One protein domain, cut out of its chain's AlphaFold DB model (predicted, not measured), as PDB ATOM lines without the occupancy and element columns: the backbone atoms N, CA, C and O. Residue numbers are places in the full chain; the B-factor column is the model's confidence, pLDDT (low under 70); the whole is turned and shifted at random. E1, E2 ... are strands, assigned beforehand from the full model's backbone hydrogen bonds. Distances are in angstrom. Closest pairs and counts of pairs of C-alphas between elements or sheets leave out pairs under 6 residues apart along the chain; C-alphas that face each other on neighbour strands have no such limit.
ATOM      1  N   SER A  13      42.691  26.374 221.420       98.12
ATOM      2  CA  SER A  13      42.193  27.161 220.284       98.12
ATOM      3  C   SER A  13      42.041  26.363 218.984       98.12
ATOM      4  O   SER A  13      41.310  26.795 218.101       98.12
ATOM      5  N   GLY A  14      42.697  25.203 218.865       98.12
ATOM      6  CA  GLY A  14      42.493  24.271 217.751       98.12
ATOM      7  C   GLY A  14      41.305  23.323 217.941       98.12
ATOM      8  O   GLY A  14      41.072  22.476 217.085       98.12
ATOM      9  N   GLY A  15      40.616  23.408 219.081       97.75
ATOM     10  CA  GLY A  15      39.439  22.610 219.405       97.75
ATOM     11  C   GLY A  15      38.144  23.157 218.807       97.75
ATOM     12  O   GLY A  15      38.146  24.092 218.008       97.75
ATOM     13  N   ALA A  16      37.022  22.584 219.238       97.94
ATOM     14  CA  ALA A  16      35.686  23.016 218.836       97.94
ATOM     15  C   ALA A  16      34.860  23.439 220.053       97.94
ATOM     16  O   ALA A  16      34.967  22.833 221.118       97.94
ATOM     17  N   VAL A  17      34.018  24.459 219.889       97.94
ATOM     18  CA  VAL A  17      32.964  24.776 220.861       97.94
ATOM     19  C   VAL A  17      31.709  24.004 220.466       97.94
ATOM     20  O   VAL A  17      31.311  24.041 219.304       97.94
ATOM     21  N   SER A  18      31.107  23.305 221.422       96.31
ATOM     22  CA  SER A  18      29.916  22.473 221.219       96.31
ATOM     23  C   SER A  18      28.955  22.616 222.399       96.31
ATOM     24  O   SER A  18      29.335  23.116 223.459       96.31
ATOM     25  N   GLY A  19      27.717  22.150 222.222       96.38
ATOM     26  CA  GLY A  19      26.856  21.820 223.352       96.38
ATOM     27  C   GLY A  19      27.397  20.614 224.123       96.38
ATOM     28  O   GLY A  19      28.132  19.789 223.570       96.38
ATOM     29  N   ARG A  20      27.025  20.529 225.396       94.12
ATOM     30  CA  ARG A  20      27.354  19.439 226.315       94.12
ATOM     31  C   ARG A  20      26.357  18.296 226.149       94.12
ATOM     32  O   ARG A  20      25.168  18.536 225.960       94.12
ATOM     33  N   VAL A  21      26.816  17.058 226.305       93.25
ATOM     34  CA  VAL A  21      25.932  15.902 226.517       93.25
ATOM     35  C   VAL A  21      25.980  15.533 228.004       93.25
ATOM     36  O   VAL A  21      27.018  15.067 228.479       93.25
ATOM     37  N   PRO A  22      24.918  15.790 228.791       91.88
ATOM     38  CA  PRO A  22      24.877  15.395 230.193       91.88
ATOM     39  C   PRO A  22      24.940  13.874 230.362       91.88
ATOM     40  O   PRO A  22      24.597  13.112 229.461       91.88
ATOM     41  N   ALA A  23      25.345  13.427 231.552       90.38
ATOM     42  CA  ALA A  23      25.255  12.015 231.895       90.38
ATOM     43  C   ALA A  23      23.782  11.579 231.929       90.38
ATOM     44  O   ALA A  23      22.958  12.240 232.560       90.38
ATOM     45  N   CYS A  24      23.480  10.455 231.284       93.00
ATOM     46  CA  CYS A  24      22.167   9.820 231.277       93.00
ATOM     47  C   CYS A  24      22.310   8.314 231.548       93.00
ATOM     48  O   CYS A  24      23.392   7.735 231.398       93.00
ATOM     49  N   LEU A  25      21.227   7.672 231.973       95.50
ATOM     50  CA  LEU A  25      21.174   6.227 232.173       95.50
ATOM     51  C   LEU A  25      21.025   5.489 230.830       95.50
ATOM     52  O   LEU A  25      20.510   6.043 229.855       95.50
ATOM     53  N   PRO A  26      21.435   4.210 230.753       96.06
ATOM     54  CA  PRO A  26      21.166   3.389 229.580       96.06
ATOM     55  C   PRO A  26      19.667   3.333 229.254       96.06
ATOM     56  O   PRO A  26      18.855   2.975 230.105       96.06
ATOM     57  N   GLY A  27      19.317   3.647 228.007       95.56
ATOM     58  CA  GLY A  27      17.931   3.677 227.529       95.56
ATOM     59  C   GLY A  27      17.236   5.034 227.666       95.56
ATOM     60  O   GLY A  27      16.137   5.185 227.138       95.56
ATOM     61  N   GLU A  28      17.863   6.016 228.314       96.19
ATOM     62  CA  GLU A  28      17.396   7.404 228.284       96.19
ATOM     63  C   GLU A  28      17.769   8.090 226.963       96.19
ATOM     64  O   GLU A  28      18.713   7.699 226.269       96.19
ATOM     65  N   GLU A  29      17.005   9.122 226.606       95.00
ATOM     66  CA  GLU A  29      17.286   9.942 225.433       95.00
ATOM     67  C   GLU A  29      18.579  10.739 225.635       95.00
ATOM     68  O   GLU A  29      18.742  11.473 226.611       95.00
ATOM     69  N   ILE A  30      19.498  10.617 224.678       94.69
ATOM     70  CA  ILE A  30      20.725  11.408 224.659       94.69
ATOM     71  C   ILE A  30      20.375  12.800 224.143       94.69
ATOM     72  O   ILE A  30      19.998  12.966 222.982       94.69
ATOM     73  N   THR A  31      20.542  13.802 224.999       94.81
ATOM     74  CA  THR A  31      20.257  15.200 224.670       94.81
ATOM     75  C   THR A  31      21.535  16.024 224.650       94.81
ATOM     76  O   THR A  31      22.453  15.811 225.442       94.81
ATOM     77  N   MET A  32      21.595  16.973 223.717       94.88
ATOM     78  CA  MET A  32      22.664  17.963 223.652       94.88
ATOM     79  C   MET A  32      22.142  19.306 224.163       94.88
ATOM     80  O   MET A  32      21.138  19.820 223.670       94.88
ATOM     81  N   VAL A  33      22.841  19.856 225.148       94.56
ATOM     82  CA  VAL A  33      22.502  21.060 225.910       94.56
ATOM     83  C   VAL A  33      23.446  22.182 225.476       94.56
ATOM     84  O   VAL A  33      24.663  22.063 225.611       94.56
ATOM     85  N   TYR A  34      22.910  23.253 224.884       94.75
ATOM     86  CA  TYR A  34      23.707  24.309 224.230       94.75
ATOM     87  C   TYR A  34      23.906  25.573 225.080       94.75
ATOM     88  O   TYR A  34      24.765  26.393 224.765       94.75
ATOM     89  N   ASP A  35      23.129  25.738 226.145       94.50
ATOM     90  CA  ASP A  35      23.241  26.804 227.149       94.50
ATOM     91  C   ASP A  35      24.410  26.592 228.126       94.50
ATOM     92  O   ASP A  35      24.862  27.544 228.760       94.50
ATOM     93  N   GLU A  36      24.977  25.384 228.160       91.75
ATOM     94  CA  GLU A  36      26.204  25.035 228.885       91.75
ATOM     95  C   GLU A  36      27.321  24.629 227.901       91.75
ATOM     96  O   GLU A  36      27.674  23.448 227.801       91.75
ATOM     97  N   PRO A  37      27.865  25.568 227.105       97.00
ATOM     98  CA  PRO A  37      28.821  25.225 226.064       97.00
ATOM     99  C   PRO A  37      30.144  24.722 226.646       97.00
ATOM    100  O   PRO A  37      30.653  25.221 227.656       97.00
ATOM    101  N   VAL A  38      30.754  23.785 225.929       98.00
ATOM    102  CA  VAL A  38      32.067  23.224 226.249       98.00
ATOM    103  C   VAL A  38      33.064  23.499 225.131       98.00
ATOM    104  O   VAL A  38      32.707  23.562 223.954       98.00
ATOM    105  N   LEU A  39      34.338  23.641 225.495       98.25
ATOM    106  CA  LEU A  39      35.467  23.586 224.575       98.25
ATOM    107  C   LEU A  39      36.024  22.159 224.548       98.25
ATOM    108  O   LEU A  39      36.513  21.656 225.561       98.25
ATOM    109  N   VAL A  40      35.973  21.525 223.382       98.12
ATOM    110  CA  VAL A  40      36.449  20.161 223.134       98.12
ATOM    111  C   VAL A  40      37.916  20.211 222.711       98.12
ATOM    112  O   VAL A  40      38.261  20.797 221.682       98.12
ATOM    113  N   CYS A  41      38.800  19.593 223.496       98.25
ATOM    114  CA  CYS A  41      40.227  19.518 223.189       98.25
ATOM    115  C   CYS A  41      40.484  18.723 221.890       98.25
ATOM    116  O   CYS A  41      40.011  17.591 221.777       98.25
ATOM    117  N   PRO A  42      41.314  19.230 220.955       98.31
ATOM    118  CA  PRO A  42      41.520  18.594 219.648       98.31
ATOM    119  C   PRO A  42      42.346  17.299 219.682       98.31
ATOM    120  O   PRO A  42      42.528  16.672 218.644       98.31
ATOM    121  N   TRP A  43      42.899  16.910 220.834       97.50
ATOM    122  CA  TRP A  43      43.654  15.657 220.960       97.50
ATOM    123  C   TRP A  43      42.786  14.512 221.475       97.50
ATOM    124  O   TRP A  43      42.563  13.542 220.762       97.50
ATOM    125  N   HIS A  44      42.293  14.618 222.711       95.94
ATOM    126  CA  HIS A  44      41.620  13.509 223.404       95.94
ATOM    127  C   HIS A  44      40.103  13.682 223.510       95.94
ATOM    128  O   HIS A  44      39.453  12.884 224.175       95.94
ATOM    129  N   GLY A  45      39.548  14.762 222.950       96.62
ATOM    130  CA  GLY A  45      38.122  15.071 223.069       96.62
ATOM    131  C   GLY A  45      37.682  15.499 224.471       96.62
ATOM    132  O   GLY A  45      36.491  15.662 224.698       96.62
ATOM    133  N   TRP A  46      38.612  15.703 225.412       97.19
ATOM    134  CA  TRP A  46      38.263  16.170 226.752       97.19
ATOM    135  C   TRP A  46      37.564  17.522 226.682       97.19
ATOM    136  O   TRP A  46      38.068  18.471 226.075       97.19
ATOM    137  N   GLU A  47      36.416  17.578 227.335       97.88
ATOM    138  CA  GLU A  47      35.558  18.749 227.393       97.88
ATOM    139  C   GLU A  47      35.909  19.608 228.603       97.88
ATOM    140  O   GLU A  47      36.137  19.106 229.713       97.88
ATOM    141  N   TYR A  48      35.916  20.915 228.370       98.25
ATOM    142  CA  TYR A  48      36.071  21.938 229.390       98.25
ATOM    143  C   TYR A  48      34.870  22.867 229.340       98.25
ATOM    144  O   TYR A  48      34.557  23.395 228.277       98.25
ATOM    145  N   ASP A  49      34.233  23.105 230.481       97.19
ATOM    146  CA  ASP A  49      33.202  24.130 230.615       97.19
ATOM    147  C   ASP A  49      33.753  25.478 230.118       97.19
ATOM    148  O   ASP A  49      34.819  25.926 230.560       97.19
ATOM    149  N   LEU A  50      33.078  26.107 229.150       96.44
ATOM    150  CA  LEU A  50      33.628  27.269 228.451       96.44
ATOM    151  C   LEU A  50      33.754  28.496 229.370       96.44
ATOM    152  O   LEU A  50      34.664  29.309 229.183       96.44
ATOM    153  N   ALA A  51      32.876  28.615 230.370       95.00
ATOM    154  CA  ALA A  51      32.835  29.745 231.294       95.00
ATOM    155  C   ALA A  51      33.901  29.639 232.397       95.00
ATOM    156  O   ALA A  51      34.568  30.616 232.736       95.00
ATOM    157  N   THR A  52      34.089  28.445 232.952       96.12
ATOM    158  CA  THR A  52      34.881  28.205 234.168       96.12
ATOM    159  C   THR A  52      36.190  27.461 233.906       96.12
ATOM    160  O   THR A  52      37.070  27.422 234.774       96.12
ATOM    161  N   GLY A  53      36.320  26.832 232.735       97.44
ATOM    162  CA  GLY A  53      37.437  25.972 232.357       97.44
ATOM    163  C   GLY A  53      37.521  24.654 233.123       97.44
ATOM    164  O   GLY A  53      38.541  23.970 233.020       97.44
ATOM    165  N   GLN A  54      36.504  24.290 233.911       97.81
ATOM    166  CA  GLN A  54      36.469  23.004 234.608       97.81
ATOM    167  C   GLN A  54      36.458  21.863 233.589       97.81
ATOM    168  O   GLN A  54      35.645  21.877 232.670       97.81
ATOM    169  N   CYS A  55      37.339  20.873 233.745       97.50
ATOM    170  CA  CYS A  55      37.270  19.670 232.926       97.50
ATOM    171  C   CYS A  55      36.109  18.782 233.386       97.50
ATOM    172  O   CYS A  55      35.938  18.558 234.587       97.50
ATOM    173  N   LEU A  56      35.334  18.272 232.429       96.19
ATOM    174  CA  LEU A  56      34.199  17.378 232.685       96.19
ATOM    175  C   LEU A  56      34.646  15.920 232.896       96.19
ATOM    176  O   LEU A  56      33.912  15.134 233.483       96.19
ATOM    177  N   HIS A  57      35.851  15.571 232.434       95.12
ATOM    178  CA  HIS A  57      36.402  14.213 232.496       95.12
ATOM    179  C   HIS A  57      37.225  13.967 233.768       95.12
ATOM    180  O   HIS A  57      37.260  12.850 234.278       95.12
ATOM    181  N   ASP A  58      37.873  15.011 234.290       96.06
ATOM    182  CA  ASP A  58      38.653  14.962 235.523       96.06
ATOM    183  C   ASP A  58      38.433  16.239 236.338       96.06
ATOM    184  O   ASP A  58      38.882  17.323 235.962       96.06
ATOM    185  N   GLN A  59      37.773  16.112 237.489       94.19
ATOM    186  CA  GLN A  59      37.466  17.261 238.336       94.19
ATOM    187  C   GLN A  59      38.713  17.921 238.944       94.19
ATOM    188  O   GLN A  59      38.662  19.106 239.274       94.19
ATOM    189  N   ALA A  60      39.841  17.207 239.046       96.44
ATOM    190  CA  ALA A  60      41.106  17.774 239.516       96.44
ATOM    191  C   ALA A  60      41.783  18.673 238.464       96.44
ATOM    192  O   ALA A  60      42.647  19.489 238.797       96.44
ATOM    193  N   THR A  61      41.375  18.559 237.199       96.94
ATOM    194  CA  THR A  61      41.960  19.278 236.073       96.94
ATOM    195  C   THR A  61      41.099  20.479 235.672       96.94
ATOM    196  O   THR A  61      39.892  20.378 235.460       96.94
ATOM    197  N   ARG A  62      41.730  21.647 235.499       97.81
ATOM    198  CA  ARG A  62      41.054  22.884 235.078       97.81
ATOM    199  C   ARG A  62      41.918  23.685 234.114       97.81
ATOM    200  O   ARG A  62      43.066  24.010 234.413       97.81
ATOM    201  N   ALA A  63      41.358  24.043 232.964       97.62
ATOM    202  CA  ALA A  63      41.962  25.023 232.076       97.62
ATOM    203  C   ALA A  63      41.765  26.424 232.670       97.62
ATOM    204  O   ALA A  63      40.676  26.779 233.114       97.62
ATOM    205  N   ARG A  64      42.818  27.249 232.697       96.81
ATOM    206  CA  ARG A  64      42.723  28.598 233.275       96.81
ATOM    207  C   ARG A  64      41.724  29.447 232.476       96.81
ATOM    208  O   ARG A  64      41.971  29.758 231.308       96.81
ATOM    209  N   ALA A  65      40.620  29.831 233.108       96.19
ATOM    210  CA  ALA A  65      39.695  30.842 232.607       96.19
ATOM    211  C   ALA A  65      40.158  32.248 233.024       96.19
ATOM    212  O   ALA A  65      40.950  32.402 233.956       96.19
ATOM    213  N   TYR A  66      39.698  33.258 232.293       96.25
ATOM    214  CA  TYR A  66      39.990  34.664 232.554       96.25
ATOM    215  C   TYR A  66      38.672  35.418 232.566       96.25
ATOM    216  O   TYR A  66      37.810  35.130 231.734       96.25
ATOM    217  N   GLU A  67      38.533  36.374 233.477       96.38
ATOM    218  CA  GLU A  67      37.412  37.304 233.440       96.38
ATOM    219  C   GLU A  67      37.520  38.154 232.171       96.38
ATOM    220  O   GLU A  67      38.599  38.648 231.818       96.38
ATOM    221  N   VAL A  68      36.401  38.276 231.459       96.94
ATOM    222  CA  VAL A  68      36.307  39.048 230.223       96.94
ATOM    223  C   VAL A  68      35.126  39.997 230.286       96.94
ATOM    224  O   VAL A  68      34.076  39.662 230.830       96.94
ATOM    225  N   LYS A  69      35.285  41.179 229.695       97.62
ATOM    226  CA  LYS A  69      34.187  42.129 229.493       97.62
ATOM    227  C   LYS A  69      34.239  42.718 228.092       97.62
ATOM    228  O   LYS A  69      35.318  42.847 227.510       97.62
ATOM    229  N   VAL A  70      33.073  43.083 227.568       98.25
ATOM    230  CA  VAL A  70      32.939  43.778 226.285       98.25
ATOM    231  C   VAL A  70      32.484  45.204 226.560       98.25
ATOM    232  O   VAL A  70      31.413  45.409 227.120       98.25
ATOM    233  N   GLU A  71      33.295  46.181 226.173       98.31
ATOM    234  CA  GLU A  71      32.993  47.610 226.308       98.31
ATOM    235  C   GLU A  71      33.350  48.304 224.994       98.31
ATOM    236  O   GLU A  71      34.447  48.108 224.471       98.31
ATOM    237  N   ASP A  72      32.414  49.074 224.434       97.38
ATOM    238  CA  ASP A  72      32.590  49.825 223.181       97.38
ATOM    239  C   ASP A  72      33.142  48.982 222.014       97.38
ATOM    240  O   ASP A  72      34.039  49.392 221.274       97.38
ATOM    241  N   GLY A  73      32.635  47.752 221.869       98.00
ATOM    242  CA  GLY A  73      33.063  46.812 220.826       98.00
ATOM    243  C   GLY A  73      34.466  46.225 221.028       98.00
ATOM    244  O   GLY A  73      34.969  45.532 220.144       98.00
ATOM    245  N   ARG A  74      35.110  46.474 222.175       98.00
ATOM    246  CA  ARG A  74      36.416  45.914 222.542       98.00
ATOM    247  C   ARG A  74      36.258  44.825 223.590       98.00
ATOM    248  O   ARG A  74      35.462  44.955 224.514       98.00
ATOM    249  N   VAL A  75      37.063  43.773 223.462       97.69
ATOM    250  CA  VAL A  75      37.153  42.690 224.447       97.69
ATOM    251  C   VAL A  75      38.323  42.972 225.384       97.69
ATOM    252  O   VAL A  75      39.464  43.082 224.939       97.69
ATOM    253  N   TRP A  76      38.041  43.062 226.677       97.81
ATOM    254  CA  TRP A  76      39.038  43.177 227.738       97.81
ATOM    255  C   TRP A  76      39.192  41.837 228.445       97.81
ATOM    256  O   TRP A  76      38.202  41.148 228.678       97.81
ATOM    257  N   VAL A  77      40.427  41.488 228.805       96.94
ATOM    258  CA  VAL A  77      40.760  40.246 229.511       96.94
ATOM    259  C   VAL A  77      41.571  40.599 230.752       96.94
ATOM    260  O   VAL A  77      42.612  41.248 230.636       96.94
ATOM    261  N   GLU A  78      41.125  40.175 231.933       96.31
ATOM    262  CA  GLU A  78      41.906  40.344 233.159       96.31
ATOM    263  C   GLU A  78      43.006  39.278 233.234       96.31
ATOM    264  O   GLU A  78      42.736  38.081 233.334       96.31
TER     265      GLU A  78
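Overview. This is residues 13 to 78 of the 80 residues of the protein "Rieske domain-containing protein" of marine metagenome (UniProt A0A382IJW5). Little regular structure: a small three-stranded sheet, E1 to E3, sits between a loop whose tip, residues 24 to 29, sticks out at one end and a hairpin, E4 and E5, at the other. The printed part has 66 residues, 24 of them in five named strands, E1 to E5 along the chain: all strand, antiparallel, sheet order E1 - E2 - E3. It is loose, radius of gyration of the C-alphas 14.2 A, spanning 48 by 24 by 20 A.

Along the chain. Find C-alpha 16 at (35.686, 23.016, 218.836); E1 runs from there to residue 20. Next come E2, residues 33 to 40, 14.2 A long, bending by 96 degrees at residue 36; E3, 47 to 49; E4, 68 to 71; and E5, 74 to 77.

Arrangement. Hairpins E1 and E2, E2 and E3 form a meander, each strand the antiparallel neighbour of the one before: see N 18 and O 38, 3.0 A, and N 39 and O 48, 2.8 A, within hydrogen-bond range. In hairpin E4 and E5, N 71 and O 74 are 3.0 A apart; both strands are apart from E1, E2 and E3.

Size, cuts and confidence. Links E1 to E2 and E3 to E4 are long. The printed part has no cut, and no printed residue is under pLDDT 70.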